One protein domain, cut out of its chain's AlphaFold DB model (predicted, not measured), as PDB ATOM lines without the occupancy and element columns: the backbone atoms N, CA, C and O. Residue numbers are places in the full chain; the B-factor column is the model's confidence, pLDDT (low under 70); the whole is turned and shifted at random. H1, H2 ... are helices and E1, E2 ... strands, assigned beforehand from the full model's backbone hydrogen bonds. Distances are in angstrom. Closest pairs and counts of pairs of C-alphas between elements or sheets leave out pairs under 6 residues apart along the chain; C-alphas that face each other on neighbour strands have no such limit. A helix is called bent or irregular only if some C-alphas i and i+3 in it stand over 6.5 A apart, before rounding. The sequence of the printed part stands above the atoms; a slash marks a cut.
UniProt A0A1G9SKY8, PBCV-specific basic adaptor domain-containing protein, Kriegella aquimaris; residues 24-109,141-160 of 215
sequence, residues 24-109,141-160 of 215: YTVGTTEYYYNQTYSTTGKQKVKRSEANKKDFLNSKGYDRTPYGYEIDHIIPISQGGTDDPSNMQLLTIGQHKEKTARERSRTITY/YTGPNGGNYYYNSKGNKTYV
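What this domain is: This is residues 24 to 109 and 141 to 160 of the 215 residues of the protein "PBCV-specific basic adaptor domain-containing protein" of Kriegella aquimaris (UniProt A0A1G9SKY8). Three small groups of strands follow one another along an elongated, loose model: a bent three-strand sheet E1 E2 E3 at one end, the hairpin E4 E5 between helices H1 and H2 in the middle, and the small hairpin E6 E7 set off at the other end, beyond a cut. The loop of residues 73 to 86 loops out from the middle hairpin toward the first sheet. The printed part has 106 residues, with two named helices and seven named strands in the order E1 E2 E3 H1 E4 E5 H2 E6 E7; the class is mixed, helices and strands, and the three sheets are antiparallel. The radius of gyration of the C-alphas is 16.8 A, and the spans are 56 by 36 by 20 A, only just elongated.

Where its parts are: E1 is residues 24 to 26, with C-alpha 24 at (-3.154, 13.523, -26.670). E2, residues 29 to 36, is 14.6 A long and bends by 97 degrees at residue 33; E3 is residues 43 to 46. H1, residues 49 to 58, is 14.1 A long and begins at C-alpha 49 (10.310, 4.363, -30.276). E4 is residues 68 to 72, 13.1 A, and E5 is residues 87 to 91, 13.3 A. H2, residues 92 to 106, is 21.4 A long. E6 is residues 148 to 151, and E7, residues 157 to 159, ends at C-alpha 159 (35.690, -2.764, -4.695).

How they stand to each other: E1, E2 and E3 form a meander, each strand the antiparallel neighbour of the one before, in a sheet only just strongly twisted, with C-alphas up to 4.1 A off its best plane. N 24 and O 31 are 2.9 A apart, within hydrogen-bond range, as are N 46 and O 30 at 2.8 A. H1 is not on this sheet. Its closest C-alphas to E5 are Phe 55 and Met 87, 6.9 A, and to E4 Lys 52 and Ile 70, 7.6 A. E4 and E5 are an antiparallel hairpin, with N 69 and O 90 at 2.8 A. The closest C-alphas of E4 and H2 are Tyr 68 and Ile 92, 5.4 A; E5 and H2 are near each other. H1 and H2 are apart. In both helices every O i to N i+4 pair is within hydrogen-bond range. E6 and E7 are an antiparallel hairpin, with N 150 and O 158 at 2.8 A; residues 141 to 142 pair antiparallel with residues 148 to 149 of E6. This hairpin's strands are apart from E4, E5 and H1.

The domain as a whole: The two C-alphas farthest apart, of Asn 34 and Lys 154, are 56.0 A apart. Residues 110 to 140 are not printed, and C-alphas 109 and 141 are 34.0 A apart across this cut. The link from E4 to E5, 14 residues, is long. The mean pLDDT of the printed part is 76.0; it is under 70 at residue 93, residues 103 to 109, 141 to 149 and 151 to 160.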
ATOM      1  N   TYR A  24      -3.543  12.139 -26.936       83.81
ATOM      2  CA  TYR A  24      -3.154  13.523 -26.670       83.81
ATOM      3  C   TYR A  24      -1.767  13.566 -26.038       83.81
ATOM      4  O   TYR A  24      -1.313  12.590 -25.439       83.81
ATOM      5  N   THR A  25      -1.082  14.695 -26.170       82.38
ATOM      6  CA  THR A  25       0.278  14.874 -25.658       82.38
ATOM      7  C   THR A  25       0.298  15.820 -24.466       82.38
ATOM      8  O   THR A  25      -0.411  16.825 -24.426       82.38
ATOM      9  N   VAL A  26       1.126  15.493 -23.475       74.62
ATOM     10  CA  VAL A  26       1.494  16.391 -22.375       74.62
ATOM     11  C   VAL A  26       3.014  16.370 -22.284       74.62
ATOM     12  O   VAL A  26       3.608  15.347 -21.941       74.62
ATOM     13  N   GLY A  27       3.657  17.479 -22.649       80.19
ATOM     14  CA  GLY A  27       5.105  17.494 -22.862       80.19
ATOM     15  C   GLY A  27       5.506  16.556 -24.006       80.19
ATOM     16  O   GLY A  27       4.919  16.610 -25.085       80.19
ATOM     17  N   THR A  28       6.489  15.687 -23.765       76.25
ATOM     18  CA  THR A  28       6.995  14.695 -24.737       76.25
ATOM     19  C   THR A  28       6.341  13.313 -24.610       76.25
ATOM     20  O   THR A  28       6.703  12.386 -25.339       76.25
ATOM     21  N   THR A  29       5.354  13.170 -23.721       79.75
ATOM     22  CA  THR A  29       4.634  11.913 -23.501       79.75
ATOM     23  C   THR A  29       3.243  11.948 -24.121       79.75
ATOM     24  O   THR A  29       2.468  12.887 -23.928       79.75
ATOM     25  N   GLU A  30       2.922  10.885 -24.854       85.00
ATOM     26  CA  GLU A  30       1.638  10.678 -25.518       85.00
ATOM     27  C   GLU A  30       0.756   9.727 -24.696       85.00
ATOM     28  O   GLU A  30       1.207   8.683 -24.226       85.00
ATOM     29  N   TYR A  31      -0.516  10.067 -24.528       87.00
ATOM     30  CA  TYR A  31      -1.494   9.331 -23.728       87.00
ATOM     31  C   TYR A  31      -2.673   8.907 -24.595       87.00
ATOM     32  O   TYR A  31      -3.091   9.649 -25.479       87.00
ATOM     33  N   TYR A  32      -3.246   7.738 -24.322       86.88
ATOM     34  CA  TYR A  32      -4.501   7.316 -24.942       86.88
ATOM     35  C   TYR A  32      -5.692   8.008 -24.269       86.88
ATOM     36  O   TYR A  32      -5.802   7.993 -23.040       86.88
ATOM     37  N   TYR A  33      -6.619   8.559 -25.057       83.25
ATOM     38  CA  TYR A  33      -7.870   9.090 -24.515       83.25
ATOM     39  C   TYR A  33      -8.676   7.987 -23.821       83.25
ATOM     40  O   TYR A  33      -8.771   6.864 -24.314       83.25
ATOM     41  N   ASN A  34      -9.270   8.330 -22.672       86.00
ATOM     42  CA  ASN A  34     -10.180   7.479 -21.894       86.00
ATOM     43  C   ASN A  34      -9.627   6.093 -21.512       86.00
ATOM     44  O   ASN A  34     -10.390   5.212 -21.123       86.00
ATOM     45  N   GLN A  35      -8.309   5.883 -21.589       86.19
ATOM     46  CA  GLN A  35      -7.670   4.648 -21.149       86.19
ATOM     47  C   GLN A  35      -6.831   4.895 -19.904       86.19
ATOM     48  O   GLN A  35      -6.002   5.807 -19.844       86.19
ATOM     49  N   THR A  36      -6.996   4.016 -18.925       86.19
ATOM     50  CA  THR A  36      -6.227   4.018 -17.684       86.19
ATOM     51  C   THR A  36      -5.692   2.623 -17.378       86.19
ATOM     52  O   THR A  36      -6.156   1.613 -17.915       86.19
ATOM     53  N   TYR A  37      -4.670   2.545 -16.531       79.88
ATOM     54  CA  TYR A  37      -4.204   1.282 -15.974       79.88
ATOM     55  C   TYR A  37      -5.204   0.787 -14.929       79.88
ATOM     56  O   TYR A  37      -5.399   1.448 -13.912       79.88
ATOM     57  N   SER A  38      -5.776  -0.402 -15.121       83.50
ATOM     58  CA  SER A  38      -6.740  -0.995 -14.176       83.50
ATOM     59  C   SER A  38      -6.190  -1.131 -12.753       83.50
ATOM     60  O   SER A  38      -6.932  -1.028 -11.785       83.50
ATOM     61  N   THR A  39      -4.876  -1.316 -12.615       75.56
ATOM     62  CA  THR A  39      -4.199  -1.480 -11.324       75.56
ATOM     63  C   THR A  39      -4.059  -0.189 -10.519       75.56
ATOM     64  O   THR A  39      -3.889  -0.260  -9.308       75.56
ATOM     65  N   THR A  40      -4.038   0.981 -11.164       75.12
ATOM     66  CA  THR A  40      -3.683   2.258 -10.505       75.12
ATOM     67  C   THR A  40      -4.614   3.421 -10.835       75.12
ATOM     68  O   THR A  40      -4.492   4.484 -10.230       75.12
ATOM     69  N   GLY A  41      -5.495   3.267 -11.824       78.81
ATOM     70  CA  GLY A  41      -6.348   4.332 -12.351       78.81
ATOM     71  C   GLY A  41      -5.601   5.440 -13.107       78.81
ATOM     72  O   GLY A  41      -6.229   6.401 -13.540       78.81
ATOM     73  N   LYS A  42      -4.274   5.341 -13.285       80.06
ATOM     74  CA  LYS A  42      -3.460   6.356 -13.978       80.06
ATOM     75  C   LYS A  42      -3.661   6.299 -15.491       80.06
ATOM     76  O   LYS A  42      -3.903   5.216 -16.022       80.06
ATOM     77  N   GLN A  43      -3.521   7.433 -16.184       79.12
ATOM     78  CA  GLN A  43      -3.661   7.491 -17.641       79.12
ATOM     79  C   GLN A  43      -2.673   6.554 -18.336       79.12
ATOM     80  O   GLN A  43      -1.511   6.434 -17.941       79.12
ATOM     81  N   LYS A  44      -3.145   5.884 -19.387       88.06
ATOM     82  CA  LYS A  44      -2.335   4.936 -20.141       88.06
ATOM     83  C   LYS A  44      -1.471   5.677 -21.154       88.06
ATOM     84  O   LYS A  44      -1.978   6.333 -22.059       88.06
ATOM     85  N   VAL A  45      -0.163   5.522 -21.008       88.25
ATOM     86  CA  VAL A  45       0.830   6.143 -21.885       88.25
ATOM     87  C   VAL A  45       1.069   5.271 -23.118       88.25
ATOM     88  O   VAL A  45       1.180   4.042 -23.019       88.25
ATOM     89  N   LYS A  46       1.162   5.908 -24.286       90.38
ATOM     90  CA  LYS A  46       1.605   5.306 -25.541       90.38
ATOM     91  C   LYS A  46       3.131   5.331 -25.602       90.38
ATOM     92  O   LYS A  46       3.758   6.340 -25.312       90.38
ATOM     93  N   ARG A  47       3.717   4.186 -25.957       92.38
ATOM     94  CA  ARG A  47       5.172   4.028 -26.056       92.38
ATOM     95  C   ARG A  47       5.688   4.654 -27.348       92.38
ATOM     96  O   ARG A  47       5.109   4.414 -28.407       92.38
ATOM     97  N   SER A  48       6.792   5.380 -27.253       92.31
ATOM     98  CA  SER A  48       7.458   6.053 -28.361       92.31
ATOM     99  C   SER A  48       8.825   5.422 -28.632       92.31
ATOM    100  O   SER A  48       9.737   5.474 -27.805       92.31
ATOM    101  N   GLU A  49       8.996   4.844 -29.823       93.62
ATOM    102  CA  GLU A  49      10.310   4.363 -30.276       93.62
ATOM    103  C   GLU A  49      11.299   5.518 -30.489       93.62
ATOM    104  O   GLU A  49      12.498   5.344 -30.277       93.62
ATOM    105  N   ALA A  50      10.805   6.715 -30.832       90.81
ATOM    106  CA  ALA A  50      11.633   7.916 -30.923       90.81
ATOM    107  C   ALA A  50      12.246   8.266 -29.558       90.81
ATOM    108  O   ALA A  50      13.459   8.424 -29.464       90.81
ATOM    109  N   ASN A  51      11.455   8.238 -28.479       86.81
ATOM    110  CA  ASN A  51      11.952   8.546 -27.134       86.81
ATOM    111  C   ASN A  51      12.972   7.500 -26.649       86.81
ATOM    112  O   ASN A  51      13.972   7.847 -26.019       86.81
ATOM    113  N   LYS A  52      12.780   6.218 -26.988       91.88
ATOM    114  CA  LYS A  52      13.789   5.176 -26.717       91.88
ATOM    115  C   LYS A  52      15.089   5.434 -27.473       91.88
ATOM    116  O   LYS A  52      16.167   5.288 -26.898       91.88
ATOM    117  N   LYS A  53      14.989   5.802 -28.753       92.19
ATOM    118  CA  LYS A  53      16.148   6.120 -29.589       92.19
ATOM    119  C   LYS A  53      16.892   7.338 -29.048       92.19
ATOM    120  O   LYS A  53      18.107   7.281 -28.915       92.19
ATOM    121  N   ASP A  54      16.179   8.387 -28.657       86.81
ATOM    122  CA  ASP A  54      16.770   9.588 -28.062       86.81
ATOM    123  C   ASP A  54      17.468   9.274 -26.736       86.81
ATOM    124  O   ASP A  54      18.594   9.720 -26.503       86.81
ATOM    125  N   PHE A  55      16.858   8.432 -25.895       89.94
ATOM    126  CA  PHE A  55      17.503   7.930 -24.685       89.94
ATOM    127  C   PHE A  55      18.802   7.174 -24.998       89.94
ATOM    128  O   PHE A  55      19.838   7.481 -24.404       89.94
ATOM    129  N   LEU A  56      18.788   6.225 -25.938       81.69
ATOM    130  CA  LEU A  56      19.982   5.463 -26.325       81.69
ATOM    131  C   LEU A  56      21.074   6.362 -26.921       81.69
ATOM    132  O   LEU A  56      22.224   6.288 -26.481       81.69
ATOM    133  N   ASN A  57      20.705   7.276 -27.819       85.94
ATOM    134  CA  ASN A  57      21.614   8.257 -28.408       85.94
ATOM    135  C   ASN A  57      22.270   9.123 -27.325       85.94
ATOM    136  O   ASN A  57      23.485   9.320 -27.348       85.94
ATOM    137  N   SER A  58      21.502   9.571 -26.321       80.38
ATOM    138  CA  SER A  58      22.030  10.349 -25.185       80.38
ATOM    139  C   SER A  58      23.063   9.581 -24.348       80.38
ATOM    140  O   SER A  58      23.881  10.178 -23.649       80.38
ATOM    141  N   LYS A  59      23.037   8.245 -24.423       74.81
ATOM    142  CA  LYS A  59      23.979   7.334 -23.766       74.81
ATOM    143  C   LYS A  59      25.129   6.895 -24.679       74.81
ATOM    144  O   LYS A  59      25.995   6.159 -24.211       74.81
ATOM    145  N   GLY A  60      25.152   7.342 -25.936       87.12
ATOM    146  CA  GLY A  60      26.151   6.951 -26.930       87.12
ATOM    147  C   GLY A  60      25.922   5.566 -27.539       87.12
ATOM    148  O   GLY A  60      26.876   4.955 -28.013       87.12
ATOM    149  N   TYR A  61      24.687   5.058 -27.511       81.69
ATOM    150  CA  TYR A  61      24.319   3.774 -28.106       81.69
ATOM    151  C   TYR A  61      23.362   3.969 -29.284       81.69
ATOM    152  O   TYR A  61      22.415   4.743 -29.204       81.69
ATOM    153  N   ASP A  62      23.578   3.217 -30.358       85.06
ATOM    154  CA  ASP A  62      22.685   3.115 -31.519       85.06
ATOM    155  C   ASP A  62      21.538   2.114 -31.288       85.06
ATOM    156  O   ASP A  62      20.465   2.215 -31.883       85.06
ATOM    157  N   ARG A  63      21.763   1.149 -30.393       86.75
ATOM    158  CA  ARG A  63      20.808   0.123 -29.964       86.75
ATOM    159  C   ARG A  63      21.049  -0.276 -28.515       86.75
ATOM    160  O   ARG A  63      22.134  -0.083 -27.973       86.75
ATOM    161  N   THR A  64      20.055  -0.904 -27.898       84.50
ATOM    162  CA  THR A  64      20.205  -1.483 -26.560       84.50
ATOM    163  C   THR A  64      21.344  -2.514 -26.550       84.50
ATOM    164  O   THR A  64      21.295  -3.471 -27.329       84.50
ATOM    165  N   PRO A  65      22.367  -2.359 -25.688       79.44
ATOM    166  CA  PRO A  65      23.457  -3.323 -25.586       79.44
ATOM    167  C   PRO A  65      22.973  -4.717 -25.172       79.44
ATOM    168  O   PRO A  65      22.010  -4.863 -24.419       79.44
ATOM    169  N   TYR A  66      23.682  -5.758 -25.613       83.00
ATOM    170  CA  TYR A  66      23.362  -7.132 -25.229       83.00
ATOM    171  C   TYR A  66      23.401  -7.313 -23.702       83.00
ATOM    172  O   TYR A  66      24.347  -6.891 -23.038       83.00
ATOM    173  N   GLY A  67      22.372  -7.958 -23.146       77.69
ATOM    174  CA  GLY A  67      22.228  -8.164 -21.701       77.69
ATOM    175  C   GLY A  67      21.609  -6.986 -20.939       77.69
ATOM    176  O   GLY A  67      21.495  -7.062 -19.710       77.69
ATOM    177  N   TYR A  68      21.193  -5.931 -21.645       88.06
ATOM    178  CA  TYR A  68      20.532  -4.756 -21.084       88.06
ATOM    179  C   TYR A  68      19.113  -4.567 -21.625       88.06
ATOM    180  O   TYR A  68      18.766  -5.048 -22.701       88.06
ATOM    181  N   GLU A  69      18.306  -3.836 -20.864       82.56
ATOM    182  CA  GLU A  69      16.948  -3.417 -21.190       82.56
ATOM    183  C   GLU A  69      16.768  -1.941 -20.809       82.56
ATOM    184  O   GLU A  69      17.353  -1.452 -19.836       82.56
ATOM    185  N   ILE A  70      15.965  -1.225 -21.595       87.88
ATOM    186  CA  ILE A  70      15.514   0.125 -21.249       87.88
ATOM    187  C   ILE A  70      14.289  -0.025 -20.353       87.88
ATOM    188  O   ILE A  70      13.319  -0.681 -20.730       87.88
ATOM    189  N   ASP A  71      14.332   0.603 -19.189       91.50
ATOM    190  CA  ASP A  71      13.252   0.607 -18.211       91.50
ATOM    191  C   ASP A  71      12.962   2.039 -17.755       91.50
ATOM    192  O   ASP A  71      13.781   2.940 -17.926       91.50
ATOM    193  N   HIS A  72      11.802   2.260 -17.150       91.50
ATOM    194  CA  HIS A  72      11.406   3.562 -16.631       91.50
ATOM    195  C   HIS A  72      11.831   3.717 -15.167       91.50
ATOM    196  O   HIS A  72      11.726   2.775 -14.375       91.50
ATOM    197  N   ILE A  73      12.324   4.896 -14.782       82.44
ATOM    198  CA  ILE A  73      12.701   5.224 -13.397       82.44
ATOM    199  C   ILE A  73      11.459   5.153 -12.510       82.44
ATOM    200  O   ILE A  73      11.431   4.394 -11.539       82.44
ATOM    201  N   ILE A  74      10.423   5.901 -12.888       81.50
ATOM    202  CA  ILE A  74       9.070   5.765 -12.357       81.50
ATOM    203  C   ILE A  74       8.296   4.877 -13.333       81.50
ATOM    204  O   ILE A  74       8.188   5.246 -14.505       81.50
ATOM    205  N   PRO A  75       7.741   3.729 -12.901       85.62
ATOM    206  CA  PRO A  75       6.963   2.872 -13.784       85.62
ATOM    207  C   PRO A  75       5.820   3.640 -14.436       85.62
ATOM    208  O   PRO A  75       5.090   4.375 -13.769       85.62
ATOM    209  N   ILE A  76       5.611   3.410 -15.729       88.25
ATOM    210  CA  ILE A  76       4.528   4.066 -16.466       88.25
ATOM    211  C   ILE A  76       3.157   3.759 -15.845       88.25
ATOM    212  O   ILE A  76       2.316   4.644 -15.715       88.25
ATOM    213  N   SER A  77       2.951   2.532 -15.354       83.94
ATOM    214  CA  SER A  77       1.716   2.161 -14.653       83.94
ATOM    215  C   SER A  77       1.477   2.955 -13.369       83.94
ATOM    216  O   SER A  77       0.343   3.054 -12.918       83.94
ATOM    217  N   GLN A  78       2.518   3.550 -12.787       81.62
ATOM    218  CA  GLN A  78       2.447   4.392 -11.592       81.62
ATOM    219  C   GLN A  78       2.412   5.894 -11.936       81.62
ATOM    220  O   GLN A  78       2.517   6.729 -11.040       81.62
ATOM    221  N   GLY A  79       2.234   6.246 -13.216       78.81
ATOM    222  CA  GLY A  79       2.188   7.629 -13.699       78.81
ATOM    223  C   GLY A  79       3.532   8.177 -14.184       78.81
ATOM    224  O   GLY A  79       3.658   9.385 -14.357       78.81
ATOM    225  N   GLY A  80       4.533   7.318 -14.393       84.31
ATOM    226  CA  GLY A  80       5.770   7.711 -15.062       84.31
ATOM    227  C   GLY A  80       5.539   8.089 -16.528       84.31
ATOM    228  O   GLY A  80       4.719   7.475 -17.212       84.31
ATOM    229  N   THR A  81       6.277   9.085 -17.006       83.06
ATOM    230  CA  THR A  81       6.241   9.544 -18.399       83.06
ATOM    231  C   THR A  81       7.078   8.631 -19.303       83.06
ATOM    232  O   THR A  81       7.947   7.907 -18.812       83.06
ATOM    233  N   ASP A  82       6.845   8.638 -20.617       89.12
ATOM    234  CA  ASP A  82       7.663   7.882 -21.583       89.12
ATOM    235  C   ASP A  82       8.787   8.746 -22.170       89.12
ATOM    236  O   ASP A  82       9.130   8.624 -23.339       89.12
ATOM    237  N   ASP A  83       9.360   9.634 -21.362       83.25
ATOM    238  CA  ASP A  83      10.404  10.567 -21.787       83.25
ATOM    239  C   ASP A  83      11.803   9.994 -21.529       83.25
ATOM    240  O   ASP A  83      11.988   9.278 -20.537       83.25
ATOM    241  N   PRO A  84      12.832  10.374 -22.315       83.12
ATOM    242  CA  PRO A  84      14.213   9.958 -22.062       83.12
ATOM    243  C   PRO A  84      14.704  10.265 -20.637       83.12
ATOM    244  O   PRO A  84      15.514   9.525 -20.083       83.12
ATOM    245  N   SER A  85      14.194  11.334 -20.016       81.56
ATOM    246  CA  SER A  85      14.509  11.726 -18.634       81.56
ATOM    247  C   SER A  85      13.961  10.756 -17.580       81.56
ATOM    248  O   SER A  85      14.530  10.658 -16.493       81.56
ATOM    249  N   ASN A  86      12.889  10.024 -17.897       85.69
ATOM    250  CA  ASN A  86      12.317   8.972 -17.061       85.69
ATOM    251  C   ASN A  86      12.764   7.569 -17.513       85.69
ATOM    252  O   ASN A  86      12.256   6.581 -16.992       85.69
ATOM    253  N   MET A  87      13.711   7.448 -18.445       87.50
ATOM    254  CA  MET A  87      14.277   6.165 -18.871       87.50
ATOM    255  C   MET A  87      15.637   5.896 -18.212       87.50
ATOM    256  O   MET A  87      16.400   6.796 -17.857       87.50
ATOM    257  N   GLN A  88      15.955   4.618 -18.046       88.06
ATOM    258  CA  GLN A  88      17.224   4.115 -17.536       88.06
ATOM    259  C   GLN A  88      17.600   2.815 -18.246       88.06
ATOM    260  O   GLN A  88      16.743   2.044 -18.664       88.06
ATOM    261  N   LEU A  89      18.903   2.560 -18.361       86.56
ATOM    262  CA  LEU A  89      19.431   1.331 -18.939       86.56
ATOM    263  C   LEU A  89      19.820   0.398 -17.792       86.56
ATOM    264  O   LEU A  89      20.689   0.737 -16.987       86.56
ATOM    265  N   LEU A  90      19.175  -0.760 -17.710       76.44
ATOM    266  CA  LEU A  90      19.402  -1.766 -16.677       76.44
ATOM    267  C   LEU A  90      19.906  -3.054 -17.312       76.44
ATOM    268  O   LEU A  90      19.542  -3.378 -18.433       76.44
ATOM    269  N   THR A  91      20.711  -3.829 -16.594       77.25
ATOM    270  CA  THR A  91      20.917  -5.232 -16.978       77.25
ATOM    271  C   THR A  91      19.614  -6.013 -16.794       77.25
ATOM    272  O   THR A  91      18.803  -5.675 -15.927       77.25
ATOM    273  N   ILE A  92      19.448  -7.116 -17.521       74.38
ATOM    274  CA  ILE A  92      18.277  -8.005 -17.375       74.38
ATOM    275  C   ILE A  92      18.072  -8.438 -15.908       74.38
ATOM    276  O   ILE A  92      16.945  -8.517 -15.420       74.38
ATOM    277  N   GLY A  93      19.158  -8.702 -15.172       64.81
ATOM    278  CA  GLY A  93      19.088  -9.045 -13.746       64.81
ATOM    279  C   GLY A  93      18.539  -7.902 -12.887       64.81
ATOM    280  O   GLY A  93      17.629  -8.110 -12.086       64.81
ATOM    281  N   GLN A  94      19.030  -6.679 -13.106       72.06
ATOM    282  CA  GLN A  94      18.565  -5.487 -12.389       72.06
ATOM    283  C   GLN A  94      17.097  -5.171 -12.680       72.06
ATOM    284  O   GLN A  94      16.352  -4.819 -11.762       72.06
ATOM    285  N   HIS A  95      16.674  -5.315 -13.936       79.69
ATOM    286  CA  HIS A  95      15.282  -5.118 -14.316       79.69
ATOM    287  C   HIS A  95      14.373  -6.123 -13.589       79.69
ATOM    288  O   HIS A  95      13.429  -5.713 -12.913       79.69
ATOM    289  N   LYS A  96      14.733  -7.418 -13.572       79.44
ATOM    290  CA  LYS A  96      14.005  -8.454 -12.808       79.44
ATOM    291  C   LYS A  96      13.878  -8.117 -11.320       79.44
ATOM    292  O   LYS A  96      12.793  -8.244 -10.751       79.44
ATOM    293  N   GLU A  97      14.959  -7.666 -10.684       76.25
ATOM    294  CA  GLU A  97      14.946  -7.260  -9.271       76.25
ATOM    295  C   GLU A  97      14.067  -6.028  -9.018       76.25
ATOM    296  O   GLU A  97      13.385  -5.943  -7.991       76.25
ATOM    297  N   LYS A  98      14.065  -5.049  -9.929       80.69
ATOM    298  CA  LYS A  98      13.171  -3.886  -9.855       80.69
ATOM    299  C   LYS A  98      11.711  -4.313  -9.977       80.69
ATOM    300  O   LYS A  98      10.937  -4.017  -9.067       80.69
ATOM    301  N   THR A  99      11.364  -5.093 -10.998       76.56
ATOM    302  CA  THR A  99       9.999  -5.603 -11.186       76.56
ATOM    303  C   THR A  99       9.521  -6.413  -9.977       76.56
ATOM    304  O   THR A  99       8.384  -6.250  -9.535       76.56
ATOM    305  N   ALA A 100      10.373  -7.266  -9.395       72.44
ATOM    306  CA  ALA A 100      10.024  -8.043  -8.203       72.44
ATOM    307  C   ALA A 100       9.723  -7.144  -6.991       72.44
ATOM    308  O   ALA A 100       8.712  -7.331  -6.309       72.44
ATOM    309  N   ARG A 101      10.561  -6.124  -6.751       70.00
ATOM    310  CA  ARG A 101      10.341  -5.141  -5.678       70.00
ATOM    311  C   ARG A 101       9.055  -4.348  -5.888       70.00
ATOM    312  O   ARG A 101       8.293  -4.176  -4.941       70.00
ATOM    313  N   GLU A 102       8.792  -3.894  -7.108       74.38
ATOM    314  CA  GLU A 102       7.575  -3.145  -7.442       74.38
ATOM    315  C   GLU A 102       6.316  -3.989  -7.220       74.38
ATOM    316  O   GLU A 102       5.405  -3.536  -6.530       74.38
ATOM    317  N   ARG A 103       6.312  -5.253  -7.667       68.31
ATOM    318  CA  ARG A 103       5.211  -6.195  -7.396       68.31
ATOM    319  C   ARG A 103       4.974  -6.399  -5.902       68.31
ATOM    320  O   ARG A 103       3.831  -6.370  -5.465       68.31
ATOM    321  N   SER A 104       6.038  -6.561  -5.112       64.06
ATOM    322  CA  SER A 104       5.904  -6.751  -3.658       64.06
ATOM    323  C   SER A 104       5.295  -5.538  -2.944       64.06
ATOM    324  O   SER A 104       4.548  -5.706  -1.985       64.06
ATOM    325  N   ARG A 105       5.555  -4.320  -3.439       61.22
ATOM    326  CA  ARG A 105       4.993  -3.078  -2.886       61.22
ATOM    327  C   ARG A 105       3.510  -2.921  -3.210       61.22
ATOM    328  O   ARG A 105       2.764  -2.421  -2.377       61.22
ATOM    329  N   THR A 106       3.078  -3.379  -4.383       52.16
ATOM    330  CA  THR A 106       1.667  -3.329  -4.792       52.16
ATOM    331  C   THR A 106       0.765  -4.236  -3.939       52.16
ATOM    332  O   THR A 106      -0.416  -3.948  -3.803       52.16
ATOM    333  N   ILE A 107       1.303  -5.282  -3.296       47.16
ATOM    334  CA  ILE A 107       0.531  -6.186  -2.417       47.16
ATOM    335  C   ILE A 107       0.199  -5.544  -1.051       47.16
ATOM    336  O   ILE A 107      -0.757  -5.946  -0.390       47.16
ATOM    337  N   THR A 108       0.917  -4.502  -0.619       38.75
ATOM    338  CA  THR A 108       0.657  -3.809   0.660       38.75
ATOM    339  C   THR A 108      -0.403  -2.708   0.513       38.75
ATOM    340  O   THR A 108      -0.164  -1.555   0.842       38.75
ATOM    341  N   TYR A 109      -1.581  -3.051  -0.003       35.00
ATOM    342  CA  TYR A 109      -2.769  -2.178   0.004       35.00
ATOM    343  C   TYR A 109      -4.053  -2.950   0.359       35.00
ATOM    344  O   TYR A 109      -5.153  -2.490   0.078       35.00
ATOM    345  N   TYR A 141      30.710   2.711  -8.966       52.47
ATOM    346  CA  TYR A 141      29.626   1.878  -9.470       52.47
ATOM    347  C   TYR A 141      29.135   0.945  -8.364       52.47
ATOM    348  O   TYR A 141      29.915   0.533  -7.509       52.47
ATOM    349  N   THR A 142      27.868   0.542  -8.400       55.84
ATOM    350  CA  THR A 142      27.313  -0.443  -7.458       55.84
ATOM    351  C   THR A 142      27.202  -1.802  -8.142       55.84
ATOM    352  O   THR A 142      26.613  -1.926  -9.212       55.84
ATOM    353  N   GLY A 143      27.810  -2.826  -7.547       47.53
ATOM    354  CA  GLY A 143      27.793  -4.199  -8.044       47.53
ATOM    355  C   GLY A 143      26.518  -4.965  -7.665       47.53
ATOM    356  O   GLY A 143      25.764  -4.519  -6.800       47.53
ATOM    357  N   PRO A 144      26.305  -6.159  -8.244       38.88
ATOM    358  CA  PRO A 144      25.091  -6.969  -8.053       38.88
ATOM    359  C   PRO A 144      24.843  -7.384  -6.594       38.88
ATOM    360  O   PRO A 144      23.712  -7.589  -6.183       38.88
ATOM    361  N   ASN A 145      25.892  -7.437  -5.771       41.56
ATOM    362  CA  ASN A 145      25.786  -7.743  -4.341       41.56
ATOM    363  C   ASN A 145      25.689  -6.480  -3.460       41.56
ATOM    364  O   ASN A 145      25.965  -6.539  -2.262       41.56
ATOM    365  N   GLY A 146      25.381  -5.321  -4.055       46.25
ATOM    366  CA  GLY A 146      25.288  -4.028  -3.366       46.25
ATOM    367  C   GLY A 146      26.634  -3.428  -2.933       46.25
ATOM    368  O   GLY A 146      26.660  -2.445  -2.198       46.25
ATOM    369  N   GLY A 147      27.756  -4.020  -3.352       54.50
ATOM    370  CA  GLY A 147      29.098  -3.512  -3.072       54.50
ATOM    371  C   GLY A 147      29.513  -2.432  -4.068       54.50
ATOM    372  O   GLY A 147      29.379  -2.627  -5.272       54.50
ATOM    373  N   ASN A 148      30.055  -1.322  -3.578       63.12
ATOM    374  CA  ASN A 148      30.572  -0.247  -4.424       63.12
ATOM    375  C   ASN A 148      31.929  -0.643  -5.033       63.12
ATOM    376  O   ASN A 148      32.716  -1.310  -4.366       63.12
ATOM    377  N   TYR A 149      32.235  -0.238  -6.266       67.94
ATOM    378  CA  TYR A 149      33.504  -0.508  -6.954       67.94
ATOM    379  C   TYR A 149      33.879   0.601  -7.948       67.94
ATOM    380  O   TYR A 149      33.032   1.389  -8.340       67.94
ATOM    381  N   TYR A 150      35.139   0.670  -8.373       73.94
ATOM    382  CA  TYR A 150      35.617   1.540  -9.458       73.94
ATOM    383  C   TYR A 150      36.575   0.775 -10.381       73.94
ATOM    384  O   TYR A 150      37.150  -0.237  -9.976       73.94
ATOM    385  N   TYR A 151      36.787   1.260 -11.605       69.44
ATOM    386  CA  TYR A 151      37.852   0.757 -12.481       69.44
ATOM    387  C   TYR A 151      39.156   1.503 -12.189       69.44
ATOM    388  O   TYR A 151      39.190   2.735 -12.168       69.44
ATOM    389  N   ASN A 152      40.221   0.776 -11.852       59.16
ATOM    390  CA  ASN A 152      41.528   1.387 -11.604       59.16
ATOM    391  C   ASN A 152      42.218   1.785 -12.921       59.16
ATOM    392  O   ASN A 152      41.724   1.486 -14.002       59.16
ATOM    393  N   SER A 153      43.375   2.450 -12.843       47.22
ATOM    394  CA  SER A 153      44.127   2.895 -14.030       47.22
ATOM    395  C   SER A 153      44.599   1.754 -14.938       47.22
ATOM    396  O   SER A 153      44.982   2.004 -16.072       47.22
ATOM    397  N   LYS A 154      44.556   0.506 -14.456       53.19
ATOM    398  CA  LYS A 154      44.844  -0.707 -15.229       53.19
ATOM    399  C   LYS A 154      43.576  -1.354 -15.812       53.19
ATOM    400  O   LYS A 154      43.637  -2.485 -16.271       53.19
ATOM    401  N   GLY A 155      42.418  -0.695 -15.720       50.91
ATOM    402  CA  GLY A 155      41.129  -1.209 -16.198       50.91
ATOM    403  C   GLY A 155      40.484  -2.273 -15.301       50.91
ATOM    404  O   GLY A 155      39.431  -2.804 -15.639       50.91
ATOM    405  N   ASN A 156      41.061  -2.581 -14.136       52.53
ATOM    406  CA  ASN A 156      40.557  -3.648 -13.269       52.53
ATOM    407  C   ASN A 156      39.510  -3.139 -12.272       52.53
ATOM    408  O   ASN A 156      39.672  -2.076 -11.659       52.53
ATOM    409  N   LYS A 157      38.464  -3.943 -12.043       65.62
ATOM    410  CA  LYS A 157      37.433  -3.679 -11.027       65.62
ATOM    411  C   LYS A 157      38.033  -3.749  -9.622       65.62
ATOM    412  O   LYS A 157      38.595  -4.766  -9.231       65.62
ATOM    413  N   THR A 158      37.873  -2.679  -8.850       68.56
ATOM    414  CA  THR A 158      38.337  -2.567  -7.461       68.56
ATOM    415  C   THR A 158      37.168  -2.179  -6.565       68.56
ATOM    416  O   THR A 158      36.589  -1.110  -6.735       68.56
ATOM    417  N   TYR A 159      36.803  -3.032  -5.607       68.06
ATOM    418  CA  TYR A 159      35.690  -2.764  -4.695       68.06
ATOM    419  C   TYR A 159      36.079  -1.756  -3.607       68.06
ATOM    420  O   TYR A 159      37.127  -1.863  -2.971       68.06
ATOM    421  N   VAL A 160      35.206  -0.778  -3.377       62.19
ATOM    422  CA  VAL A 160      35.307   0.212  -2.307       62.19
ATOM    423  C   VAL A 160      34.818  -0.437  -1.018       62.19
ATOM    424  O   VAL A 160      33.646  -0.797  -0.886       62.19
TER     425      VAL A 160